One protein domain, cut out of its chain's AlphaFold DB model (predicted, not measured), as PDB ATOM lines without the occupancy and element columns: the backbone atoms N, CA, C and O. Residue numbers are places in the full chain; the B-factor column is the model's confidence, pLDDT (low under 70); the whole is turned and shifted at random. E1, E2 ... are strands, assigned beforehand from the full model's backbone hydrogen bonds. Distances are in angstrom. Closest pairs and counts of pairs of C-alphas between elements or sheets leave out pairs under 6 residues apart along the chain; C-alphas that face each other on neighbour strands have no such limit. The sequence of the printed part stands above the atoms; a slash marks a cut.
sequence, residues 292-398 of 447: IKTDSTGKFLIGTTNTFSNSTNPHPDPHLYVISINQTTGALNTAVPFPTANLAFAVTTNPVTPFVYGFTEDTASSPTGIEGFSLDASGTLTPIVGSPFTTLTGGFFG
ATOM      1  N   ILE A 292     -29.627 -39.996  27.397       93.81
ATOM      2  CA  ILE A 292     -28.688 -39.362  28.331       93.81
ATOM      3  C   ILE A 292     -28.823 -39.959  29.740       93.81
ATOM      4  O   ILE A 292     -29.925 -40.254  30.216       93.81
ATOM      5  N   LYS A 293     -27.691 -40.086  30.433       95.56
ATOM      6  CA  LYS A 293     -27.571 -40.465  31.848       95.56
ATOM      7  C   LYS A 293     -26.464 -39.660  32.518       95.56
ATOM      8  O   LYS A 293     -25.489 -39.278  31.879       95.56
ATOM      9  N   THR A 294     -26.604 -39.396  33.807       95.12
ATOM     10  CA  THR A 294     -25.611 -38.679  34.619       95.12
ATOM     11  C   THR A 294     -24.730 -39.656  35.376       95.12
ATOM     12  O   THR A 294     -25.231 -40.626  35.940       95.12
ATOM     13  N   ASP A 295     -23.432 -39.377  35.465       93.38
ATOM     14  CA  ASP A 295     -22.564 -40.141  36.356       93.38
ATOM     15  C   ASP A 295     -22.939 -39.926  37.836       93.38
ATOM     16  O   ASP A 295     -23.488 -38.891  38.229       93.38
ATOM     17  N   SER A 296     -22.580 -40.892  38.681       85.25
ATOM     18  CA  SER A 296     -22.872 -40.877  40.120       85.25
ATOM     19  C   SER A 296     -22.236 -39.705  40.886       85.25
ATOM     20  O   SER A 296     -22.677 -39.395  41.992       85.25
ATOM     21  N   THR A 297     -21.245 -39.005  40.314       87.69
ATOM     22  CA  THR A 297     -20.626 -37.811  40.918       87.69
ATOM     23  C   THR A 297     -21.204 -36.477  40.426       87.69
ATOM     24  O   THR A 297     -20.870 -35.441  41.001       87.69
ATOM     25  N   GLY A 298     -22.072 -36.476  39.404       89.75
ATOM     26  CA  GLY A 298     -22.683 -35.265  38.832       89.75
ATOM     27  C   GLY A 298     -21.736 -34.390  38.001       89.75
ATOM     28  O   GLY A 298     -22.015 -33.210  37.774       89.75
ATOM     29  N   LYS A 299     -20.611 -34.942  37.543       94.50
ATOM     30  CA  LYS A 299     -19.596 -34.266  36.719       94.50
ATOM     31  C   LYS A 299     -19.820 -34.414  35.224       94.50
ATOM     32  O   LYS A 299     -19.360 -33.555  34.467       94.50
ATOM     33  N   PHE A 300     -20.495 -35.474  34.802       97.00
ATOM     34  CA  PHE A 300     -20.641 -35.854  33.407       97.00
ATOM     35  C   PHE A 300     -22.076 -36.281  33.099       97.00
ATOM     36  O   PHE A 300     -22.703 -37.026  33.852       97.00
ATOM     37  N   LEU A 301     -22.566 -35.842  31.944       96.56
ATOM     38  CA  LEU A 301     -23.582 -36.569  31.194       96.56
ATOM     39  C   LEU A 301     -22.869 -37.536  30.247       96.56
ATOM     40  O   LEU A 301     -21.864 -37.180  29.631       96.56
ATOM     41  N   ILE A 302     -23.411 -38.736  30.106       97.06
ATOM     42  CA  ILE A 302     -23.065 -39.688  29.061       97.06
ATOM     43  C   ILE A 302     -24.321 -39.877  28.214       97.06
ATOM     44  O   ILE A 302     -25.411 -40.008  28.769       97.06
ATOM     45  N   GLY A 303     -24.194 -39.887  26.891       94.00
ATOM     46  CA  GLY A 303     -25.333 -40.110  26.006       94.00
ATOM     47  C   GLY A 303     -24.994 -40.817  24.704       94.00
ATOM     48  O   GLY A 303     -23.825 -41.045  24.383       94.00
ATOM     49  N   THR A 304     -26.046 -41.130  23.957       91.38
ATOM     50  CA  THR A 304     -26.022 -41.720  22.613       91.38
ATOM     51  C   THR A 304     -26.758 -40.810  21.629       91.38
ATOM     52  O   THR A 304     -27.472 -39.893  22.031       91.38
ATOM     53  N   THR A 305     -26.570 -41.044  20.333       86.88
ATOM     54  CA  THR A 305     -27.156 -40.266  19.222       86.88
ATOM     55  C   THR A 305     -27.996 -41.117  18.267       86.88
ATOM     56  O   THR A 305     -28.729 -40.571  17.440       86.88
ATOM     57  N   ASN A 306     -27.902 -42.449  18.356       73.00
ATOM     58  CA  ASN A 306     -28.617 -43.365  17.471       73.00
ATOM     59  C   ASN A 306     -30.130 -43.250  17.669       73.00
ATOM     60  O   ASN A 306     -30.653 -43.467  18.762       73.00
ATOM     61  N   THR A 307     -30.843 -42.968  16.583       64.00
ATOM     62  CA  THR A 307     -32.294 -43.161  16.488       64.00
ATOM     63  C   THR A 307     -32.605 -44.604  16.106       64.00
ATOM     64  O   THR A 307     -31.869 -45.163  15.294       64.00
ATOM     65  N   PHE A 308     -33.735 -45.142  16.575       55.56
ATOM     66  CA  PHE A 308     -34.282 -46.439  16.150       55.56
ATOM     67  C   PHE A 308     -34.151 -46.698  14.639       55.56
ATOM     68  O   PHE A 308     -34.407 -45.811  13.816       55.56
ATOM     69  N   SER A 309     -33.870 -47.947  14.275       49.44
ATOM     70  CA  SER A 309     -33.773 -48.442  12.894       49.44
ATOM     71  C   SER A 309     -35.024 -48.228  12.026       49.44
ATOM     72  O   SER A 309     -34.937 -48.299  10.800       49.44
ATOM     73  N   ASN A 310     -36.182 -47.931  12.631       46.94
ATOM     74  CA  ASN A 310     -37.425 -47.573  11.933       46.94
ATOM     75  C   ASN A 310     -37.534 -46.078  11.552       46.94
ATOM     76  O   ASN A 310     -38.504 -45.684  10.899       46.94
ATOM     77  N   SER A 311     -36.552 -45.253  11.931       51.62
ATOM     78  CA  SER A 311     -36.403 -43.874  11.465       51.62
ATOM     79  C   SER A 311     -36.248 -43.833   9.942       51.62
ATOM     80  O   SER A 311     -35.545 -44.649   9.351       51.62
ATOM     81  N   THR A 312     -36.836 -42.829   9.286       49.88
ATOM     82  CA  THR A 312     -36.607 -42.570   7.850       49.88
ATOM     83  C   THR A 312     -35.198 -42.049   7.547       49.88
ATOM     84  O   THR A 312     -34.823 -41.944   6.380       49.88
ATOM     85  N   ASN A 313     -34.417 -41.736   8.582       47.66
ATOM     86  CA  ASN A 313     -33.007 -41.386   8.500       47.66
ATOM     87  C   ASN A 313     -32.270 -41.985   9.715       47.66
ATOM     88  O   ASN A 313     -32.066 -41.277  10.705       47.66
ATOM     89  N   PRO A 314     -31.930 -43.288   9.701       55.78
ATOM     90  CA  PRO A 314     -31.110 -43.874  10.749       55.78
ATOM     91  C   PRO A 314     -29.703 -43.276  10.649       55.78
ATOM     92  O   PRO A 314     -29.090 -43.303   9.581       55.78
ATOM     93  N   HIS A 315     -29.194 -42.737  11.754       62.50
ATOM     94  CA  HIS A 315     -27.844 -42.184  11.833       62.50
ATOM     95  C   HIS A 315     -26.938 -43.146  12.623       62.50
ATOM     96  O   HIS A 315     -26.741 -42.919  13.816       62.50
ATOM     97  N   PRO A 316     -26.426 -44.234  12.004       75.19
ATOM     98  CA  PRO A 316     -25.623 -45.240  12.694       75.19
ATOM     99  C   PRO A 316     -24.328 -44.624  13.226       75.19
ATOM    100  O   PRO A 316     -23.445 -44.237  12.459       75.19
ATOM    101  N   ASP A 317     -24.228 -44.550  14.547       83.00
ATOM    102  CA  ASP A 317     -23.169 -43.846  15.256       83.00
ATOM    103  C   ASP A 317     -22.561 -44.739  16.357       83.00
ATOM    104  O   ASP A 317     -23.160 -44.918  17.420       83.00
ATOM    105  N   PRO A 318     -21.400 -45.376  16.128       88.38
ATOM    106  CA  PRO A 318     -20.753 -46.242  17.111       88.38
ATOM    107  C   PRO A 318     -19.959 -45.413  18.133       88.38
ATOM    108  O   PRO A 318     -18.742 -45.565  18.258       88.38
ATOM    109  N   HIS A 319     -20.634 -44.503  18.843       91.69
ATOM    110  CA  HIS A 319     -20.027 -43.690  19.893       91.69
ATOM    111  C   HIS A 319     -20.928 -43.538  21.123       91.69
ATOM    112  O   HIS A 319     -22.123 -43.257  21.024       91.69
ATOM    113  N   LEU A 320     -20.305 -43.615  22.301       94.94
ATOM    114  CA  LEU A 320     -20.799 -42.933  23.496       94.94
ATOM    115  C   LEU A 320     -20.251 -41.507  23.506       94.94
ATOM    116  O   LEU A 320     -19.130 -41.257  23.074       94.94
ATOM    117  N   TYR A 321     -21.011 -40.570  24.054       95.75
ATOM    118  CA  TYR A 321     -20.619 -39.168  24.141       95.75
ATOM    119  C   TYR A 321     -20.518 -38.732  25.595       95.75
ATOM    120  O   TYR A 321     -21.518 -38.766  26.310       95.75
ATOM    121  N   VAL A 322     -19.338 -38.280  26.026       97.50
ATOM    122  CA  VAL A 322     -19.129 -37.726  27.371       97.50
ATOM    123  C   VAL A 322     -19.196 -36.204  27.320       97.50
ATOM    124  O   VAL A 322     -18.433 -35.547  26.615       97.50
ATOM    125  N   ILE A 323     -20.108 -35.625  28.090       97.00
ATOM    126  CA  ILE A 323     -20.362 -34.188  28.186       97.00
ATOM    127  C   ILE A 323     -20.030 -33.758  29.612       97.00
ATOM    128  O   ILE A 323     -20.673 -34.198  30.563       97.00
ATOM    129  N   SER A 324     -19.042 -32.883  29.789       96.88
ATOM    130  CA  SER A 324     -18.710 -32.367  31.122       96.88
ATOM    131  C   SER A 324     -19.682 -31.270  31.573       96.88
ATOM    132  O   SER A 324     -20.026 -30.363  30.812       96.88
ATOM    133  N   ILE A 325     -20.094 -31.358  32.838       96.75
ATOM    134  CA  ILE A 325     -20.997 -30.431  33.522       96.75
ATOM    135  C   ILE A 325     -20.168 -29.397  34.290       96.75
ATOM    136  O   ILE A 325     -19.380 -29.745  35.178       96.75
ATOM    137  N   ASN A 326     -20.392 -28.108  34.033       95.62
ATOM    138  CA  ASN A 326     -19.835 -27.050  34.869       95.62
ATOM    139  C   ASN A 326     -20.455 -27.100  36.275       95.62
ATOM    140  O   ASN A 326     -21.589 -26.685  36.487       95.62
ATOM    141  N   GLN A 327     -19.673 -27.538  37.259       91.88
ATOM    142  CA  GLN A 327     -20.120 -27.776  38.638       91.88
ATOM    143  C   GLN A 327     -20.635 -26.533  39.390       91.88
ATOM    144  O   GLN A 327     -21.205 -26.663  40.472       91.88
ATOM    145  N   THR A 328     -20.403 -25.326  38.861       92.75
ATOM    146  CA  THR A 328     -20.884 -24.066  39.456       92.75
ATOM    147  C   THR A 328     -22.182 -23.576  38.814       92.75
ATOM    148  O   THR A 328     -22.990 -22.943  39.490       92.75
ATOM    149  N   THR A 329     -22.386 -23.837  37.519       95.06
ATOM    150  CA  THR A 329     -23.488 -23.248  36.736       95.06
ATOM    151  C   THR A 329     -24.449 -24.264  36.125       95.06
ATOM    152  O   THR A 329     -25.470 -23.848  35.588       95.06
ATOM    153  N   GLY A 330     -24.113 -25.556  36.142       95.81
ATOM    154  CA  GLY A 330     -24.823 -26.617  35.423       95.81
ATOM    155  C   GLY A 330     -24.673 -26.561  33.896       95.81
ATOM    156  O   GLY A 330     -25.212 -27.405  33.192       95.81
ATOM    157  N   ALA A 331     -23.934 -25.584  33.356       96.50
ATOM    158  CA  ALA A 331     -23.758 -25.440  31.915       96.50
ATOM    159  C   ALA A 331     -23.007 -26.639  31.317       96.50
ATOM    160  O   ALA A 331     -22.002 -27.093  31.875       96.50
ATOM    161  N   LEU A 332     -23.477 -27.112  30.163       96.00
ATOM    162  CA  LEU A 332     -22.893 -28.242  29.448       96.00
ATOM    163  C   LEU A 332     -21.810 -27.776  28.473       96.00
ATOM    164  O   LEU A 332     -21.997 -26.806  27.735       96.00
ATOM    165  N   ASN A 333     -20.688 -28.491  28.455       94.62
ATOM    166  CA  ASN A 333     -19.636 -28.309  27.456       94.62
ATOM    167  C   ASN A 333     -19.926 -29.121  26.178       94.62
ATOM    168  O   ASN A 333     -20.867 -29.910  26.119       94.62
ATOM    169  N   THR A 334     -19.096 -28.951  25.147       94.50
ATOM    170  CA  THR A 334     -19.125 -29.800  23.947       94.50
ATOM    171  C   THR A 334     -18.912 -31.272  24.313       94.50
ATOM    172  O   THR A 334     -18.079 -31.596  25.162       94.50
ATOM    173  N   ALA A 335     -19.667 -32.151  23.661       94.88
ATOM    174  CA  ALA A 335     -19.579 -33.590  23.815       94.88
ATOM    175  C   ALA A 335     -18.261 -34.129  23.238       94.88
ATOM    176  O   ALA A 335     -17.851 -33.760  22.136       94.88
ATOM    177  N   VAL A 336     -17.618 -35.033  23.971       96.12
ATOM    178  CA  VAL A 336     -16.438 -35.776  23.527       96.12
ATOM    179  C   VAL A 336     -16.900 -37.163  23.066       96.12
ATOM    180  O   VAL A 336     -17.371 -37.933  23.907       96.12
ATOM    181  N   PRO A 337     -16.807 -37.497  21.765       95.25
ATOM    182  CA  PRO A 337     -17.136 -38.831  21.278       95.25
ATOM    183  C   PRO A 337     -16.088 -39.849  21.736       95.25
ATOM    184  O   PRO A 337     -14.883 -39.593  21.695       95.25
ATOM    185  N   PHE A 338     -16.558 -41.027  22.123       95.88
ATOM    186  CA  PHE A 338     -15.764 -42.186  22.498       95.88
ATOM    187  C   PHE A 338     -16.247 -43.404  21.691       95.88
ATOM    188  O   PHE A 338     -17.427 -43.743  21.789       95.88
ATOM    189  N   PRO A 339     -15.386 -44.054  20.887       94.38
ATOM    190  CA  PRO A 339     -15.812 -45.109  19.971       94.38
ATOM    191  C   PRO A 339     -16.188 -46.402  20.702       94.38
ATOM    192  O   PRO A 339     -15.430 -46.898  21.539       94.38
ATOM    193  N   THR A 340     -17.333 -46.972  20.338       91.56
ATOM    194  CA  THR A 340     -17.803 -48.297  20.770       91.56
ATOM    195  C   THR A 340     -17.544 -49.353  19.694       91.56
ATOM    196  O   THR A 340     -17.303 -49.034  18.528       91.56
ATOM    197  N   ALA A 341     -17.565 -50.631  20.071       89.19
ATOM    198  CA  ALA A 341     -17.423 -51.737  19.122       89.19
ATOM    199  C   ALA A 341     -18.694 -51.949  18.276       89.19
ATOM    200  O   ALA A 341     -18.606 -52.420  17.142       89.19
ATOM    201  N   ASN A 342     -19.860 -51.596  18.821       84.38
ATOM    202  CA  ASN A 342     -21.180 -51.741  18.213       84.38
ATOM    203  C   ASN A 342     -21.923 -50.387  18.171       84.38
ATOM    204  O   ASN A 342     -21.415 -49.368  18.641       84.38
ATOM    205  N   LEU A 343     -23.131 -50.354  17.597       84.94
ATOM    206  CA  LEU A 343     -23.961 -49.142  17.531       84.94
ATOM    207  C   LEU A 343     -24.591 -48.843  18.900       84.94
ATOM    208  O   LEU A 343     -25.536 -49.519  19.298       84.94
ATOM    209  N   ALA A 344     -24.093 -47.827  19.604       87.50
ATOM    210  CA  ALA A 344     -24.568 -47.475  20.941       87.50
ATOM    211  C   ALA A 344     -25.982 -46.862  20.897       87.50
ATOM    212  O   ALA A 344     -26.153 -45.677  20.608       87.50
ATOM    213  N   PHE A 345     -27.005 -47.668  21.167       85.12
ATOM    214  CA  PHE A 345     -28.407 -47.258  21.138       85.12
ATOM    215  C   PHE A 345     -28.817 -46.546  22.435       85.12
ATOM    216  O   PHE A 345     -29.224 -45.386  22.397       85.12
ATOM    217  N   ALA A 346     -28.627 -47.202  23.581       89.62
ATOM    218  CA  ALA A 346     -28.889 -46.643  24.908       89.62
ATOM    219  C   ALA A 346     -27.659 -46.768  25.811       89.62
ATOM    220  O   ALA A 346     -26.741 -47.551  25.541       89.62
ATOM    221  N   VAL A 347     -27.655 -46.027  26.915       94.19
ATOM    222  CA  VAL A 347     -26.593 -46.061  27.918       94.19
ATOM    223  C   VAL A 347     -27.181 -46.134  29.324       94.19
ATOM    224  O   VAL A 347     -28.221 -45.556  29.629       94.19
ATOM    225  N   THR A 348     -26.498 -46.840  30.218       95.69
ATOM    226  CA  THR A 348     -26.809 -46.821  31.647       95.69
ATOM    227  C   THR A 348     -25.539 -46.618  32.462       95.69
ATOM    228  O   THR A 348     -24.457 -47.100  32.117       95.69
ATOM    229  N   THR A 349     -25.660 -45.868  33.546       96.25
ATOM    230  CA  THR A 349     -24.575 -45.543  34.474       96.25
ATOM    231  C   THR A 349     -24.828 -46.263  35.784       96.25
ATOM    232  O   THR A 349     -25.951 -46.259  36.288       96.25
ATOM    233  N   ASN A 350     -23.796 -46.860  36.373       96.12
ATOM    234  CA  ASN A 350     -23.942 -47.438  37.699       96.12
ATOM    235  C   ASN A 350     -24.157 -46.314  38.742       96.12
ATOM    236  O   ASN A 350     -23.381 -45.356  38.769       96.12
ATOM    237  N   PRO A 351     -25.182 -46.399  39.613       92.81
ATOM    238  CA  PRO A 351     -25.548 -45.298  40.506       92.81
ATOM    239  C   PRO A 351     -24.549 -45.061  41.648       92.81
ATOM    240  O   PRO A 351     -24.591 -44.002  42.270       92.81
ATOM    241  N   VAL A 352     -23.640 -46.005  41.929       92.94
ATOM    242  CA  VAL A 352     -22.692 -45.921  43.061       92.94
ATOM    243  C   VAL A 352     -21.217 -46.085  42.676       92.94
ATOM    244  O   VAL A 352     -20.340 -45.795  43.488       92.94
ATOM    245  N   THR A 353     -20.917 -46.535  41.458       95.56
ATOM    246  CA  THR A 353     -19.543 -46.748  40.962       95.56
ATOM    247  C   THR A 353     -19.321 -46.043  39.621       95.56
ATOM    248  O   THR A 353     -20.286 -45.754  38.915       95.56
ATOM    249  N   PRO A 354     -18.069 -45.740  39.238       96.38
ATOM    250  CA  PRO A 354     -17.763 -45.009  38.008       96.38
ATOM    251  C   PRO A 354     -17.743 -45.935  36.775       96.38
ATOM    252  O   PRO A 354     -16.787 -45.931  35.999       96.38
ATOM    253  N   PHE A 355     -18.782 -46.758  36.607       98.06
ATOM    254  CA  PHE A 355     -18.933 -47.661  35.463       98.06
ATOM    255  C   PHE A 355     -20.138 -47.279  34.603       98.06
ATOM    256  O   PHE A 355     -21.197 -46.890  35.099       98.06
ATOM    257  N   VAL A 356     -19.948 -47.399  33.294       97.75
ATOM    258  CA  VAL A 356     -20.879 -47.004  32.238       97.75
ATOM    259  C   VAL A 356     -21.056 -48.193  31.305       97.75
ATOM    260  O   VAL A 356     -20.073 -48.854  30.971       97.75
ATOM    261  N   TYR A 357     -22.287 -48.463  30.880       96.62
ATOM    262  CA  TYR A 357     -22.604 -49.595  30.016       96.62
ATOM    263  C   TYR A 357     -23.457 -49.150  28.831       96.62
ATOM    264  O   TYR A 357     -24.520 -48.556  29.016       96.62
ATOM    265  N   GLY A 358     -22.974 -49.426  27.621       93.81
ATOM    266  CA  GLY A 358     -23.682 -49.194  26.367       93.81
ATOM    267  C   GLY A 358     -24.453 -50.435  25.917       93.81
ATOM    268  O   GLY A 358     -23.948 -51.558  26.007       93.81
ATOM    269  N   PHE A 359     -25.659 -50.215  25.405       90.06
ATOM    270  CA  PHE A 359     -26.513 -51.221  24.772       90.06
ATOM    271  C   PHE A 359     -26.573 -50.979  23.268       90.06
ATOM    272  O   PHE A 359     -26.426 -49.847  22.812       90.06
ATOM    273  N   THR A 360     -26.829 -52.035  22.502       81.88
ATOM    274  CA  THR A 360     -26.979 -51.965  21.043       81.88
ATOM    275  C   THR A 360     -28.427 -52.237  20.651       81.88
ATOM    276  O   THR A 360     -29.128 -52.980  21.335       81.88
ATOM    277  N   GLU A 361     -28.886 -51.664  19.535       72.06
ATOM    278  CA  GLU A 361     -30.155 -52.062  18.916       72.06
ATOM    279  C   GLU A 361     -29.997 -53.476  18.323       72.06
ATOM    280  O   GLU A 361     -29.559 -53.658  17.185       72.06
ATOM    281  N   ASP A 362     -30.283 -54.498  19.136       61.50
ATOM    282  CA  ASP A 362     -30.171 -55.907  18.749       61.50
ATOM    283  C   ASP A 362     -31.219 -56.263  17.681       61.50
ATOM    284  O   ASP A 362     -32.395 -56.508  17.965       61.50
ATOM    285  N   THR A 363     -30.777 -56.310  16.422       56.75
ATOM    286  CA  THR A 363     -31.532 -56.987  15.365       56.75
ATOM    287  C   THR A 363     -31.327 -58.490  15.515       56.75
ATOM    288  O   THR A 363     -30.192 -58.951  15.542       56.75
ATOM    289  N   ALA A 364     -32.408 -59.280  15.514       53.22
ATOM    290  CA  ALA A 364     -32.378 -60.728  15.793       53.22
ATOM    291  C   ALA A 364     -31.434 -61.580  14.901       53.22
ATOM    292  O   ALA A 364     -31.241 -62.769  15.155       53.22
ATOM    293  N   SER A 365     -30.862 -60.991  13.850       53.25
ATOM    294  CA  SER A 365     -29.809 -61.537  12.990       53.25
ATOM    295  C   SER A 365     -28.372 -61.354  13.504       53.25
ATOM    296  O   SER A 365     -27.478 -62.011  12.974       53.25
ATOM    297  N   SER A 366     -28.116 -60.471  14.474       59.25
ATOM    298  CA  SER A 366     -26.766 -60.165  14.971       59.25
ATOM    299  C   SER A 366     -26.758 -59.734  16.449       59.25
ATOM    300  O   SER A 366     -26.488 -58.567  16.742       59.25
ATOM    301  N   PRO A 367     -26.990 -60.668  17.391       64.44
ATOM    302  CA  PRO A 367     -26.933 -60.377  18.817       64.44
ATOM    303  C   PRO A 367     -25.533 -59.920  19.231       64.44
ATOM    304  O   PRO A 367     -24.546 -60.642  19.074       64.44
ATOM    305  N   THR A 368     -25.459 -58.709  19.772       75.88
ATOM    306  CA  THR A 368     -24.233 -58.072  20.266       75.88
ATOM    307  C   THR A 368     -24.238 -58.051  21.795       75.88
ATOM    308  O   THR A 368     -25.284 -58.164  22.433       75.88
ATOM    309  N   GLY A 369     -23.046 -58.002  22.394       84.81
ATOM    310  CA  GLY A 369     -22.889 -57.984  23.849       84.81
ATOM    311  C   GLY A 369     -22.927 -56.567  24.413       84.81
ATOM    312  O   GLY A 369     -22.471 -55.635  23.751       84.81
ATOM    313  N   ILE A 370     -23.396 -56.420  25.654       91.88
ATOM    314  CA  ILE A 370     -23.316 -55.156  26.409       91.88
ATOM    315  C   ILE A 370     -21.854 -54.680  26.467       91.88
ATOM    316  O   ILE A 370     -20.952 -55.470  26.757       91.88
ATOM    317  N   GLU A 371     -21.599 -53.394  26.238       94.25
ATOM    318  CA  GLU A 371     -20.250 -52.823  26.309       94.25
ATOM    319  C   GLU A 371     -20.034 -52.084  27.628       94.25
ATOM    320  O   GLU A 371     -20.707 -51.097  27.900       94.25
ATOM    321  N   GLY A 372     -19.097 -52.553  28.454       96.56
ATOM    322  CA  GLY A 372     -18.739 -51.929  29.729       96.56
ATOM    323  C   GLY A 372     -17.490 -51.047  29.655       96.56
ATOM    324  O   GLY A 372     -16.479 -51.414  29.044       96.56
ATOM    325  N   PHE A 373     -17.536 -49.917  30.356       98.25
ATOM    326  CA  PHE A 373     -16.472 -48.920  30.434       98.25
ATOM    327  C   PHE A 373     -16.314 -48.393  31.863       98.25
ATOM    328  O   PHE A 373     -17.282 -48.247  32.605       98.25
ATOM    329  N   SER A 374     -15.079 -48.073  32.234       97.94
ATOM    330  CA  SER A 374     -14.755 -47.271  33.415       97.94
ATOM    331  C   SER A 374     -14.661 -45.803  33.015       97.94
ATOM    332  O   SER A 374     -14.118 -45.502  31.954       97.94
ATOM    333  N   LEU A 375     -15.198 -44.907  33.841       97.81
ATOM    334  CA  LEU A 375     -15.177 -43.458  33.643       97.81
ATOM    335  C   LEU A 375     -14.232 -42.822  34.665       97.81
ATOM    336  O   LEU A 375     -14.488 -42.865  35.868       97.81
ATOM    337  N   ASP A 376     -13.127 -42.237  34.212       96.12
ATOM    338  CA  ASP A 376     -12.186 -41.597  35.130       96.12
ATOM    339  C   ASP A 376     -12.634 -40.185  35.568       96.12
ATOM    340  O   ASP A 376     -13.589 -39.597  35.059       96.12
ATOM    341  N   ALA A 377     -11.909 -39.601  36.525       94.56
ATOM    342  CA  ALA A 377     -12.225 -38.274  37.058       94.56
ATOM    343  C   ALA A 377     -12.045 -37.112  36.051       94.56
ATOM    344  O   ALA A 377     -12.427 -35.986  36.381       94.56
ATOM    345  N   SER A 378     -11.459 -37.363  34.873       94.75
ATOM    346  CA  SER A 378     -11.317 -36.407  33.766       94.75
ATOM    347  C   SER A 378     -12.443 -36.507  32.729       94.75
ATOM    348  O   SER A 378     -12.610 -35.583  31.934       94.75
ATOM    349  N   GLY A 379     -13.236 -37.582  32.770       95.88
ATOM    350  CA  GLY A 379     -14.265 -37.894  31.778       95.88
ATOM    351  C   GLY A 379     -13.793 -38.867  30.695       95.88
ATOM    352  O   GLY A 379     -14.484 -39.048  29.696       95.88
ATOM    353  N   THR A 380     -12.626 -39.494  30.863       97.44
ATOM    354  CA  THR A 380     -12.114 -40.479  29.905       97.44
ATOM    355  C   THR A 380     -12.768 -41.833  30.165       97.44
ATOM    356  O   THR A 380     -12.675 -42.371  31.270       97.44
ATOM    357  N   LEU A 381     -13.409 -42.399  29.139       98.38
ATOM    358  CA  LEU A 381     -13.884 -43.782  29.151       98.38
ATOM    359  C   LEU A 381     -12.739 -44.742  28.801       98.38
ATOM    360  O   LEU A 381     -11.940 -44.478  27.905       98.38
ATOM    361  N   THR A 382     -12.655 -45.872  29.502       98.12
ATOM    362  CA  THR A 382     -11.725 -46.975  29.199       98.12
ATOM    363  C   THR A 382     -12.478 -48.309  29.249       98.12
ATOM    364  O   THR A 382     -13.103 -48.581  30.280       98.12
ATOM    365  N   PRO A 383     -12.430 -49.156  28.197       97.94
ATOM    366  CA  PRO A 383     -13.111 -50.452  28.185       97.94
ATOM    367  C   PRO A 383     -12.652 -51.344  29.339       97.94
ATOM    368  O   PRO A 383     -11.453 -51.460  29.604       97.94
ATOM    369  N   ILE A 384     -13.600 -51.979  30.026       97.88
ATOM    370  CA  ILE A 384     -13.291 -52.893  31.135       97.88
ATOM    371  C   ILE A 384     -13.031 -54.317  30.639       97.88
ATOM    372  O   ILE A 384     -13.402 -54.697  29.528       97.88
ATOM    373  N   VAL A 385     -12.390 -55.126  31.484       95.94
ATOM    374  CA  VAL A 385     -12.079 -56.528  31.178       95.94
ATOM    375  C   VAL A 385     -13.361 -57.289  30.826       95.94
ATOM    376  O   VAL A 385     -14.316 -57.293  31.595       95.94
ATOM    377  N   GLY A 386     -13.367 -57.956  29.671       92.12
ATOM    378  CA  GLY A 386     -14.518 -58.721  29.185       92.12
ATOM    379  C   GLY A 386     -15.550 -57.915  28.390       92.12
ATOM    380  O   GLY A 386     -16.508 -58.517  27.923       92.12
ATOM    381  N   SER A 387     -15.357 -56.606  28.198       93.94
ATOM    382  CA  SER A 387     -16.147 -55.792  27.265       93.94
ATOM    383  C   SER A 387     -15.669 -55.984  25.809       93.94
ATOM    384  O   SER A 387     -14.453 -55.974  25.589       93.94
ATOM    385  N   PRO A 388     -16.564 -56.128  24.808       93.31
ATOM    386  CA  PRO A 388     -18.010 -56.344  24.927       93.31
ATOM    387  C   PRO A 388     -18.340 -57.709  25.548       93.31
ATOM    388  O   PRO A 388     -17.731 -58.720  25.191       93.31
ATOM    389  N   PHE A 389     -19.343 -57.760  26.423       91.75
ATOM    390  CA  PHE A 389     -19.778 -58.981  27.104       91.75
ATOM    391  C   PHE A 389     -20.578 -59.884  26.148       91.75
ATOM    392  O   PHE A 389     -21.799 -59.969  26.225       91.75
ATOM    393  N   THR A 390     -19.903 -60.572  25.225       87.31
ATOM    394  CA  THR A 390     -20.524 -61.359  24.133       87.31
ATOM    395  C   THR A 390     -21.372 -62.558  24.574       87.31
ATOM    396  O   THR A 390     -22.070 -63.145  23.750       87.31
ATOM    397  N   THR A 391     -21.342 -62.934  25.854       85.00
ATOM    398  CA  THR A 391     -22.255 -63.923  26.455       85.00
ATOM    399  C   THR A 391     -23.520 -63.298  27.050       85.00
ATOM    400  O   THR A 391     -24.474 -64.019  27.332       85.00
ATOM    401  N   LEU A 392     -23.530 -61.976  27.244       86.56
ATOM    402  CA  LEU A 392     -24.646 -61.175  27.742       86.56
ATOM    403  C   LEU A 392     -25.291 -60.456  26.553       86.56
ATOM    404  O   LEU A 392     -25.089 -59.261  26.339       86.56
ATOM    405  N   THR A 393     -26.004 -61.233  25.740       79.25
ATOM    406  CA  THR A 393     -26.682 -60.763  24.526       79.25
ATOM    407  C   THR A 393     -28.152 -60.439  24.772       79.25
ATOM    408  O   THR A 393     -28.754 -60.897  25.749       79.25
ATOM    409  N   GLY A 394     -28.742 -59.674  23.851       69.62
ATOM    410  CA  GLY A 394     -30.112 -59.191  23.957       69.62
ATOM    411  C   GLY A 394     -30.238 -57.945  24.831       69.62
ATOM    412  O   GLY A 394     -29.490 -57.749  25.783       69.62
ATOM    413  N   GLY A 395     -31.245 -57.132  24.516       73.81
ATOM    414  CA  GLY A 395     -31.599 -55.938  25.279       73.81
ATOM    415  C   GLY A 395     -31.083 -54.648  24.655       73.81
ATOM    416  O   GLY A 395     -29.894 -54.477  24.409       73.81
ATOM    417  N   PHE A 396     -32.015 -53.725  24.433       80.31
ATOM    418  CA  PHE A 396     -31.755 -52.397  23.879       80.31
ATOM    419  C   PHE A 396     -31.545 -51.330  24.968       80.31
ATOM    420  O   PHE A 396     -31.115 -50.230  24.658       80.31
ATOM    421  N   PHE A 397     -31.808 -51.641  26.241       87.38
ATOM    422  CA  PHE A 397     -31.559 -50.769  27.395       87.38
ATOM    423  C   PHE A 397     -31.462 -51.596  28.686       87.38
ATOM    424  O   PHE A 397     -31.791 -52.782  28.691       87.38
ATOM    425  N   GLY A 398     -31.073 -50.967  29.798       90.31
ATOM    426  CA  GLY A 398     -31.089 -51.609  31.111       90.31
ATOM    427  C   GLY A 398     -30.993 -50.626  32.276       90.31
ATOM    428  O   GLY A 398     -30.535 -49.490  32.123       90.31
TER     429      GLY A 398
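Overview. This is residues 292 to 398 of the 447 residues of an uncharacterized protein of Acidobacteria bacterium (UniProt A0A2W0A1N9). Two antiparallel sheets lie partly face to face as a sandwich, its strands at only a small angle across the two layers. E1 to E4 make one sheet, and E5 to E8 make the other, with E9 added beside one end of E7. The loops at residues 325 to 335 and 361 to 368 lie at opposite ends of the long axis, and each of the rows E1 E2 E3 E4 and E5 E6 E7 E8 is a meander, each strand the antiparallel neighbour of the one before. The 107 printed residues have nine named strands, E1 to E9 in chain order, and no named helix; the class is all strand, with 45 residues in named elements, under half. The whole is compact, with a radius of gyration of the C-alphas of 13.8 A, and spans 46 by 34 by 19 A.

Arrangement. E1, residues 292 to 294, and E2, residues 300 to 304, form a hairpin, with N 293 and O 302 2.8 A apart. E3, residues 319 to 324, is E2's other neighbour, with N 301 and O 323 2.9 A apart. E4, residues 336 to 339, is an edge strand beside E3, with N 320 and O 338 2.9 A apart. The chain then changes sheets. E5, residues 344 to 349, and E6, residues 355 to 360, are antiparallel at 155 degrees, with N 348 and O 357 2.9 A apart. E7, residues 369 to 375, lies on the other side of E6 from E5, with N 358 and O 371 2.8 A apart. E8, residues 381 to 383, and E9, residues 389 to 393, lie on one side of E7; N 374 and O 382 are 2.8 A apart, and N 389 and O 370 are 2.8 A apart. This branched sheet is strongly twisted. Between the sheets, the closest C-alphas of E2 and E5 are those of Thr 304 and Ala 346, 6.1 A apart, and those of E4 and E8 are Phe 338 and Leu 381, 7.1 A apart. E1 and E9 are apart.

Along the chain. E1 begins at C-alpha 292, (-28.688, -39.362, 28.331). E2 is 13.4 A long, E3 16.0 A, E5 13.7 A and E6 17.1 A. E7, the longest strand by residues, measures 19.1 A from C-alpha 369 at (-22.889, -57.984, 23.849). E9 ends at C-alpha 393, (-26.682, -60.763, 24.526).

Size, cuts and confidence. The C-alphas farthest apart are those of Thr 328 and Ser 365, 46.7 A. The printed part has no cut. The links E2 to E3 and E3 to E4 are long. Residues 307 to 315, 362 to 367 and 394 have pLDDT under 70.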